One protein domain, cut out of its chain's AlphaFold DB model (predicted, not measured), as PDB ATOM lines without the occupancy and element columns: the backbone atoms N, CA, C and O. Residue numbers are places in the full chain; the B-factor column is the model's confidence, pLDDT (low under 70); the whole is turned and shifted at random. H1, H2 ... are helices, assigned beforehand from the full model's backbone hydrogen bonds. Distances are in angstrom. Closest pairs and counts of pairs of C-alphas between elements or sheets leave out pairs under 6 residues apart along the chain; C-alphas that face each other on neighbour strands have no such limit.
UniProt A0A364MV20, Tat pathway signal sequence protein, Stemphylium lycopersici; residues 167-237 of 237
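AT A GLANCE: This is residues 167 to 237 of the 237 residues of the protein "Tat pathway signal sequence protein" of Stemphylium lycopersici (UniProt A0A364MV20). One long helix, H2, makes most of the length, and a shorter helix, H1, is set crosswise beyond its first end. The last stretch, residues 225 to 237, folds back from the far end of H2, while residues 174 to 189, of which 184 to 189 belong to H1, stick out. The printed part has 71 residues, H1 then H2, and no named strand; the class is all helix, with 35 residues, under half, in named elements. It is loose, with a radius of gyration of the C-alphas of 15.4 A, and spans 44 by 31 by 19 A.

IN THESE COORDINATES: H2, residues 203 to 224, measures 31.4 A from C-alpha 203 at (-48.131, 23.881, 24.144) to C-alpha 224 at (-65.299, 49.945, 20.752). H1, residues 184 to 196, measures 18.5 A and begins at C-alpha 184 (-50.248, 8.851, 20.886).

HOW THE PARTS SIT: H2 and H1 are only just apart, their closest C-alphas 8.2 A from each other. A short link of 6 residues joins them. In both, every O i to N i+4 pair is within hydrogen-bond range.

THE WHOLE: The C-alphas farthest apart, those of Ile 185 and Thr 224, are 44.7 A from each other. The printed part has no cut. Residues 232 to 237 have pLDDT under 70.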
ATOM      1  N   ARG A 167     -61.540  37.334  17.500       96.31
ATOM      2  CA  ARG A 167     -62.502  36.614  18.354       96.31
ATOM      3  C   ARG A 167     -62.713  35.190  17.855       96.31
ATOM      4  O   ARG A 167     -62.884  34.294  18.667       96.31
ATOM      5  N   VAL A 168     -62.691  34.997  16.534       95.81
ATOM      6  CA  VAL A 168     -62.848  33.692  15.875       95.81
ATOM      7  C   VAL A 168     -61.545  32.900  15.917       95.81
ATOM      8  O   VAL A 168     -61.570  31.711  16.227       95.81
ATOM      9  N   VAL A 169     -60.415  33.546  15.620       94.12
ATOM     10  CA  VAL A 169     -59.098  32.888  15.556       94.12
ATOM     11  C   VAL A 169     -58.635  32.401  16.925       94.12
ATOM     12  O   VAL A 169     -58.118  31.294  17.031       94.12
ATOM     13  N   TYR A 170     -58.831  33.208  17.969       95.25
ATOM     14  CA  TYR A 170     -58.363  32.883  19.316       95.25
ATOM     15  C   TYR A 170     -59.445  32.277  20.209       95.25
ATOM     16  O   TYR A 170     -59.209  32.115  21.401       95.25
ATOM     17  N   TYR A 171     -60.622  31.941  19.667       95.38
ATOM     18  CA  TYR A 171     -61.730  31.415  20.461       95.38
ATOM     19  C   TYR A 171     -61.289  30.186  21.280       95.38
ATOM     20  O   TYR A 171     -60.917  29.163  20.696       95.38
ATOM     21  N   PRO A 172     -61.291  30.260  22.625       94.00
ATOM     22  CA  PRO A 172     -60.836  29.158  23.450       94.00
ATOM     23  C   PRO A 172     -61.855  28.024  23.419       94.00
ATOM     24  O   PRO A 172     -63.061  28.243  23.312       94.00
ATOM     25  N   LYS A 173     -61.357  26.798  23.575       92.81
ATOM     26  CA  LYS A 173     -62.198  25.608  23.695       92.81
ATOM     27  C   LYS A 173     -63.186  25.760  24.874       92.81
ATOM     28  O   LYS A 173     -62.709  25.936  25.999       92.81
ATOM     29  N   PRO A 174     -64.508  25.635  24.651       91.25
ATOM     30  CA  PRO A 174     -65.505  25.592  25.725       91.25
ATOM     31  C   PRO A 174     -65.291  24.425  26.702       91.25
ATOM     32  O   PRO A 174     -64.703  23.404  26.341       91.25
ATOM     33  N   GLU A 175     -65.775  24.562  27.940       89.31
ATOM     34  CA  GLU A 175     -65.644  23.522  28.978       89.31
ATOM     35  C   GLU A 175     -66.417  22.241  28.637       89.31
ATOM     36  O   GLU A 175     -65.955  21.140  28.936       89.31
ATOM     37  N   ASP A 176     -67.562  22.383  27.974       87.62
ATOM     38  CA  ASP A 176     -68.473  21.315  27.557       87.62
ATOM     39  C   ASP A 176     -68.174  20.766  26.152       87.62
ATOM     40  O   ASP A 176     -68.876  19.878  25.666       87.62
ATOM     41  N   ALA A 177     -67.124  21.260  25.491       89.75
ATOM     42  CA  ALA A 177     -66.770  20.824  24.149       89.75
ATOM     43  C   ALA A 177     -66.383  19.338  24.120       89.75
ATOM     44  O   ALA A 177     -65.560  18.875  24.918       89.75
ATOM     45  N   LYS A 178     -66.891  18.599  23.125       90.25
ATOM     46  CA  LYS A 178     -66.414  17.244  22.832       90.25
ATOM     47  C   LYS A 178     -64.937  17.298  22.427       90.25
ATOM     48  O   LYS A 178     -64.559  18.022  21.509       90.25
ATOM     49  N   VAL A 179     -64.099  16.523  23.113       89.44
ATOM     50  CA  VAL A 179     -62.654  16.444  22.851       89.44
ATOM     51  C   VAL A 179     -62.316  15.071  22.301       89.44
ATOM     52  O   VAL A 179     -62.683  14.057  22.890       89.44
ATOM     53  N   PHE A 180     -61.580  15.049  21.197       88.56
ATOM     54  CA  PHE A 180     -60.969  13.837  20.672       88.56
ATOM     55  C   PHE A 180     -59.532  13.736  21.175       88.56
ATOM     56  O   PHE A 180     -58.816  14.739  21.232       88.56
ATOM     57  N   GLU A 181     -59.119  12.533  21.566       90.31
ATOM     58  CA  GLU A 181     -57.743  12.297  21.991       90.31
ATOM     59  C   GLU A 181     -56.788  12.462  20.810       90.31
ATOM     60  O   GLU A 181     -57.056  12.017  19.694       90.31
ATOM     61  N   GLN A 182     -55.661  13.124  21.064       86.94
ATOM     62  CA  GLN A 182     -54.593  13.220  20.083       86.94
ATOM     63  C   GLN A 182     -53.942  11.850  19.888       86.94
ATOM     64  O   GLN A 182     -53.764  11.101  20.849       86.94
ATOM     65  N   ASP A 183     -53.524  11.569  18.654       89.38
ATOM     66  CA  ASP A 183     -52.751  10.375  18.338       89.38
ATOM     67  C   ASP A 183     -51.532  10.229  19.286       89.38
ATOM     68  O   ASP A 183     -50.760  11.187  19.448       89.38
ATOM     69  N   PRO A 184     -51.329   9.056  19.922       90.69
ATOM     70  CA  PRO A 184     -50.248   8.851  20.886       90.69
ATOM     71  C   PRO A 184     -48.841   9.094  20.327       90.69
ATOM     72  O   PRO A 184     -47.958   9.540  21.065       90.69
ATOM     73  N   ILE A 185     -48.614   8.811  19.039       87.38
ATOM     74  CA  ILE A 185     -47.329   9.055  18.377       87.38
ATOM     75  C   ILE A 185     -47.102  10.558  18.284       87.38
ATOM     76  O   ILE A 185     -46.038  11.032  18.678       87.38
ATOM     77  N   VAL A 186     -48.108  11.310  17.830       86.62
ATOM     78  CA  VAL A 186     -48.021  12.774  17.736       86.62
ATOM     79  C   VAL A 186     -47.745  13.369  19.114       86.62
ATOM     80  O   VAL A 186     -46.764  14.095  19.262       86.62
ATOM     81  N   LYS A 187     -48.499  12.952  20.140       89.19
ATOM     82  CA  LYS A 187     -48.292  13.400  21.524       89.19
ATOM     83  C   LYS A 187     -46.851  13.175  22.000       89.19
ATOM     84  O   LYS A 187     -46.234  14.089  22.542       89.19
ATOM     85  N   LYS A 188     -46.282  11.992  21.746       89.62
ATOM     86  CA  LYS A 188     -44.884  11.688  22.090       89.62
ATOM     87  C   LYS A 188     -43.894  12.572  21.326       89.62
ATOM     88  O   LYS A 188     -42.897  13.007  21.897       89.62
ATOM     89  N   LEU A 189     -44.136  12.834  20.041       87.56
ATOM     90  CA  LEU A 189     -43.286  13.728  19.250       87.56
ATOM     91  C   LEU A 189     -43.358  15.176  19.744       87.56
ATOM     92  O   LEU A 189     -42.365  15.897  19.660       87.56
ATOM     93  N   ASP A 190     -44.503  15.605  20.271       86.56
ATOM     94  CA  ASP A 190     -44.636  16.913  20.903       86.56
ATOM     95  C   ASP A 190     -43.802  17.033  22.173       86.56
ATOM     96  O   ASP A 190     -43.055  18.000  22.299       86.56
ATOM     97  N   GLU A 191     -43.859  16.028  23.048       88.56
ATOM     98  CA  GLU A 191     -43.054  15.968  24.274       88.56
ATOM     99  C   GLU A 191     -41.543  15.975  23.971       88.56
ATOM    100  O   GLU A 191     -40.772  16.671  24.634       88.56
ATOM    101  N   VAL A 192     -41.109  15.231  22.945       88.88
ATOM    102  CA  VAL A 192     -39.705  15.231  22.492       88.88
ATOM    103  C   VAL A 192     -39.303  16.608  21.970       88.88
ATOM    104  O   VAL A 192     -38.277  17.141  22.387       88.88
ATOM    105  N   TRP A 193     -40.123  17.208  21.105       85.69
ATOM    106  CA  TRP A 193     -39.818  18.506  20.511       85.69
ATOM    107  C   TRP A 193     -39.723  19.618  21.560       85.69
ATOM    108  O   TRP A 193     -38.784  20.407  21.505       85.69
ATOM    109  N   GLU A 194     -40.640  19.661  22.535       88.12
ATOM    110  CA  GLU A 194     -40.599  20.645  23.630       88.12
ATOM    111  C   GLU A 194     -39.328  20.504  24.477       88.12
ATOM    112  O   GLU A 194     -38.726  21.500  24.872       88.12
ATOM    113  N   LYS A 195     -38.872  19.267  24.713       89.00
ATOM    114  CA  LYS A 195     -37.623  19.004  25.436       89.00
ATOM    115  C   LYS A 195     -36.382  19.450  24.654       89.00
ATOM    116  O   LYS A 195     -35.415  19.900  25.264       89.00
ATOM    117  N   GLU A 196     -36.392  19.292  23.334       88.88
ATOM    118  CA  GLU A 196     -35.291  19.698  22.449       88.88
ATOM    119  C   GLU A 196     -35.242  21.214  22.204       88.88
ATOM    120  O   GLU A 196     -34.181  21.738  21.870       88.88
ATOM    121  N   HIS A 197     -36.359  21.918  22.408       88.00
ATOM    122  CA  HIS A 197     -36.506  23.349  22.132       88.00
ATOM    123  C   HIS A 197     -36.980  24.127  23.373       88.00
ATOM    124  O   HIS A 197     -38.053  24.735  23.350       88.00
ATOM    125  N   PRO A 198     -36.198  24.147  24.471       90.25
ATOM    126  CA  PRO A 198     -36.599  24.802  25.718       90.25
ATOM    127  C   PRO A 198     -36.719  26.332  25.605       90.25
ATOM    128  O   PRO A 198     -37.264  26.970  26.501       90.25
ATOM    129  N   ASP A 199     -36.197  26.934  24.530       91.50
ATOM    130  CA  ASP A 199     -36.335  28.360  24.214       91.50
ATOM    131  C   ASP A 199     -37.671  28.706  23.537       91.50
ATOM    132  O   ASP A 199     -38.003  29.884  23.387       91.50
ATOM    133  N   LYS A 200     -38.430  27.698  23.094       87.75
ATOM    134  CA  LYS A 200     -39.727  27.884  22.443       87.75
ATOM    135  C   LYS A 200     -40.861  27.806  23.454       87.75
ATOM    136  O   LYS A 200     -40.765  27.174  24.501       87.75
ATOM    137  N   ILE A 201     -41.961  28.472  23.115       87.81
ATOM    138  CA  ILE A 201     -43.196  28.387  23.885       87.81
ATOM    139  C   ILE A 201     -43.692  26.933  23.890       87.81
ATOM    140  O   ILE A 201     -43.717  26.271  22.855       87.81
ATOM    141  N   THR A 202     -44.045  26.423  25.068       89.50
ATOM    142  CA  THR A 202     -44.646  25.090  25.198       89.50
ATOM    143  C   THR A 202     -46.096  25.126  24.732       89.50
ATOM    144  O   THR A 202     -46.713  26.191  24.687       89.50
ATOM    145  N   ARG A 203     -46.701  23.966  24.477       85.81
ATOM    146  CA  ARG A 203     -48.131  23.881  24.144       85.81
ATOM    147  C   ARG A 203     -49.038  24.475  25.206       85.81
ATOM    148  O   ARG A 203     -50.077  25.036  24.878       85.81
ATOM    149  N   GLU A 204     -48.680  24.331  26.479       88.50
ATOM    150  CA  GLU A 204     -49.451  24.963  27.550       88.50
ATOM    151  C   GLU A 204     -49.288  26.485  27.512       88.50
ATOM    152  O   GLU A 204     -50.280  27.207  27.581       88.50
ATOM    153  N   GLY A 205     -48.067  26.969  27.260       91.31
ATOM    154  CA  GLY A 205     -47.818  28.389  27.024       91.31
ATOM    155  C   GLY A 205     -48.606  28.941  25.830       91.31
ATOM    156  O   GLY A 205     -49.169  30.029  25.927       91.31
ATOM    157  N   GLU A 206     -48.708  28.200  24.724       90.56
ATOM    158  CA  GLU A 206     -49.507  28.602  23.557       90.56
ATOM    159  C   GLU A 206     -50.998  28.699  23.890       90.56
ATOM    160  O   GLU A 206     -51.660  29.657  23.483       90.56
ATOM    161  N   LYS A 207     -51.536  27.751  24.672       91.19
ATOM    162  CA  LYS A 207     -52.932  27.821  25.135       91.19
ATOM    163  C   LYS A 207     -53.177  29.073  25.968       91.19
ATOM    164  O   LYS A 207     -54.192  29.740  25.763       91.19
ATOM    165  N   ASP A 208     -52.278  29.390  26.892       94.06
ATOM    166  CA  ASP A 208     -52.412  30.571  27.746       94.06
ATOM    167  C   ASP A 208     -52.265  31.868  26.943       94.06
ATOM    168  O   ASP A 208     -53.059  32.798  27.115       94.06
ATOM    169  N   LEU A 209     -51.342  31.896  25.979       92.94
ATOM    170  CA  LEU A 209     -51.203  32.997  25.032       92.94
ATOM    171  C   LEU A 209     -52.493  33.217  24.228       92.94
ATOM    172  O   LEU A 209     -52.957  34.351  24.114       92.94
ATOM    173  N   PHE A 210     -53.098  32.158  23.682       93.12
ATOM    174  CA  PHE A 210     -54.339  32.277  22.912       93.12
ATOM    175  C   PHE A 210     -55.522  32.718  23.775       93.12
ATOM    176  O   PHE A 210     -56.297  33.566  23.333       93.12
ATOM    177  N   LYS A 211     -55.623  32.249  25.026       95.19
ATOM    178  CA  LYS A 211     -56.621  32.761  25.981       95.19
ATOM    179  C   LYS A 211     -56.437  34.259  26.249       95.19
ATOM    180  O   LYS A 211     -57.428  34.987  26.243       95.19
ATOM    181  N   SER A 212     -55.197  34.730  26.430       95.94
ATOM    182  CA  SER A 212     -54.907  36.164  26.603       95.94
ATOM    183  C   SER A 212     -55.333  36.967  25.376       95.94
ATOM    184  O   SER A 212     -56.108  37.916  25.492       95.94
ATOM    185  N   ARG A 213     -54.918  36.532  24.179       95.88
ATOM    186  CA  ARG A 213     -55.267  37.199  22.913       95.88
ATOM    187  C   ARG A 213     -56.774  37.246  22.672       95.88
ATOM    188  O   ARG A 213     -57.283  38.232  22.138       95.88
ATOM    189  N   TYR A 214     -57.495  36.201  23.067       96.38
ATOM    190  CA  TYR A 214     -58.952  36.192  23.022       96.38
ATOM    191  C   TYR A 214     -59.564  37.220  23.971       96.38
ATOM    192  O   TYR A 214     -60.453  37.970  23.569       96.38
ATOM    193  N   GLN A 215     -59.087  37.279  25.214       97.44
ATOM    194  CA  GLN A 215     -59.586  38.230  26.201       97.44
ATOM    195  C   GLN A 215     -59.362  39.677  25.738       97.44
ATOM    196  O   GLN A 215     -60.304  40.469  25.738       97.44
ATOM    197  N   GLU A 216     -58.166  39.989  25.236       96.94
ATOM    198  CA  GLU A 216     -57.839  41.291  24.639       96.94
ATOM    199  C   GLU A 216     -58.782  41.646  23.479       96.94
ATOM    200  O   GLU A 216     -59.320  42.754  23.427       96.94
ATOM    201  N   ALA A 217     -59.042  40.690  22.580       96.94
ATOM    202  CA  ALA A 217     -59.971  40.870  21.467       96.94
ATOM    203  C   ALA A 217     -61.404  41.151  21.956       96.94
ATOM    204  O   ALA A 217     -62.083  42.050  21.453       96.94
ATOM    205  N   MET A 218     -61.873  40.412  22.960       97.62
ATOM    206  CA  MET A 218     -63.205  40.610  23.531       97.62
ATOM    207  C   MET A 218     -63.334  41.960  24.238       97.62
ATOM    208  O   MET A 218     -64.377  42.607  24.113       97.62
ATOM    209  N   ASP A 219     -62.296  42.413  24.935       97.75
ATOM    210  CA  ASP A 219     -62.296  43.706  25.621       97.75
ATOM    211  C   ASP A 219     -62.232  44.875  24.634       97.75
ATOM    212  O   ASP A 219     -62.971  45.852  24.787       97.75
ATOM    213  N   GLU A 220     -61.443  44.758  23.562       97.00
ATOM    214  CA  GLU A 220     -61.455  45.717  22.454       97.00
ATOM    215  C   GLU A 220     -62.847  45.812  21.818       97.00
ATOM    216  O   GLU A 220     -63.374  46.918  21.637       97.00
ATOM    217  N   TRP A 221     -63.468  44.665  21.531       96.88
ATOM    218  CA  TRP A 221     -64.800  44.612  20.935       96.88
ATOM    219  C   TRP A 221     -65.858  45.234  21.849       96.88
ATOM    220  O   TRP A 221     -66.627  46.084  21.402       96.88
ATOM    221  N   ARG A 222     -65.871  44.886  23.142       96.62
ATOM    222  CA  ARG A 222     -66.810  45.447  24.130       96.62
ATOM    223  C   ARG A 222     -66.639  46.954  24.300       96.62
ATOM    224  O   ARG A 222     -67.628  47.665  24.447       96.62
ATOM    225  N   ARG A 223     -65.398  47.441  24.272       97.62
ATOM    226  CA  ARG A 223     -65.079  48.865  24.440       97.62
ATOM    227  C   ARG A 223     -65.423  49.700  23.207       97.62
ATOM    228  O   ARG A 223     -65.805  50.857  23.352       97.62
ATOM    229  N   THR A 224     -65.230  49.160  22.002       96.94
ATOM    230  CA  THR A 224     -65.299  49.945  20.752       96.94
ATOM    231  C   THR A 224     -66.497  49.627  19.866       96.94
ATOM    232  O   THR A 224     -66.806  50.407  18.966       96.94
ATOM    233  N   GLY A 225     -67.128  48.468  20.054       94.81
ATOM    234  CA  GLY A 225     -68.117  47.901  19.138       94.81
ATOM    235  C   GLY A 225     -67.541  47.418  17.799       94.81
ATOM    236  O   GLY A 225     -68.292  46.894  16.977       94.81
ATOM    237  N   LYS A 226     -66.231  47.573  17.551       95.25
ATOM    238  CA  LYS A 226     -65.569  47.171  16.301       95.25
ATOM    239  C   LYS A 226     -64.977  45.772  16.424       95.25
ATOM    240  O   LYS A 226     -64.510  45.388  17.492       95.25
ATOM    241  N   ILE A 227     -64.997  45.012  15.328       95.75
ATOM    242  CA  ILE A 227     -64.396  43.677  15.296       95.75
ATOM    243  C   ILE A 227     -62.865  43.821  15.345       95.75
ATOM    244  O   ILE A 227     -62.310  44.489  14.469       95.75
ATOM    245  N   PRO A 228     -62.188  43.213  16.332       95.62
ATOM    246  CA  PRO A 228     -60.736  43.255  16.455       95.62
ATOM    247  C   PRO A 228     -60.089  42.408  15.353       95.62
ATOM    248  O   PRO A 228     -60.466  41.252  15.143       95.62
ATOM    249  N   VAL A 229     -59.100  42.969  14.653       93.88
ATOM    250  CA  VAL A 229     -58.505  42.337  13.464       93.88
ATOM    251  C   VAL A 229     -57.112  41.760  13.717       93.88
ATOM    252  O   VAL A 229     -56.319  42.341  14.462       93.88
ATOM    253  N   VAL A 230     -56.810  40.610  13.111       86.75
ATOM    254  CA  VAL A 230     -55.462  40.025  13.056       86.75
ATOM    255  C   VAL A 230     -54.636  40.830  12.054       86.75
ATOM    256  O   VAL A 230     -55.052  41.018  10.913       86.75
ATOM    257  N   GLU A 231     -53.469  41.317  12.469       73.69
ATOM    258  CA  GLU A 231     -52.531  41.965  11.549       73.69
ATOM    259  C   GLU A 231     -51.981  40.924  10.565       73.69
ATOM    260  O   GLU A 231     -51.606  39.820  10.967       73.69
ATOM    261  N   SER A 232     -51.949  41.264   9.273       55.81
ATOM    262  CA  SER A 232     -51.671  40.338   8.162       55.81
ATOM    263  C   SER A 232     -50.338  39.591   8.255       55.81
ATOM    264  O   SER A 232     -50.174  38.573   7.591       55.81
ATOM    265  N   GLU A 233     -49.399  40.063   9.074       39.31
ATOM    266  CA  GLU A 233     -48.073  39.460   9.255       39.31
ATOM    267  C   GLU A 233     -48.064  38.257  10.218       39.31
ATOM    268  O   GLU A 233     -47.110  37.485  10.218       39.31
ATOM    269  N   ASN A 234     -49.135  38.037  10.994       36.38
ATOM    270  CA  ASN A 234     -49.168  37.026  12.063       36.38
ATOM    271  C   ASN A 234     -49.933  35.734  11.724       36.38
ATOM    272  O   ASN A 234     -50.060  34.853  12.575       36.38
ATOM    273  N   MET A 235     -50.439  35.589  10.498       39.53
ATOM    274  CA  MET A 235     -50.923  34.296  10.009       39.53
ATOM    275  C   MET A 235     -49.746  33.517   9.421       39.53
ATOM    276  O   MET A 235     -49.537  33.508   8.209       39.53
ATOM    277  N   HIS A 236     -48.939  32.892  10.276       32.25
ATOM    278  CA  HIS A 236     -47.964  31.921   9.788       32.25
ATOM    279  C   HIS A 236     -48.661  30.648   9.268       32.25
ATOM    280  O   HIS A 236     -49.744  30.307   9.754       32.25
ATOM    281  N   PRO A 237     -48.087  30.014   8.226       35.91
ATOM    282  CA  PRO A 237     -48.627  28.820   7.588       35.91
ATOM    283  C   PRO A 237     -48.663  27.588   8.489       35.91
ATOM    284  O   PRO A 237     -47.790  27.465   9.376       35.91
TER     285      PRO A 237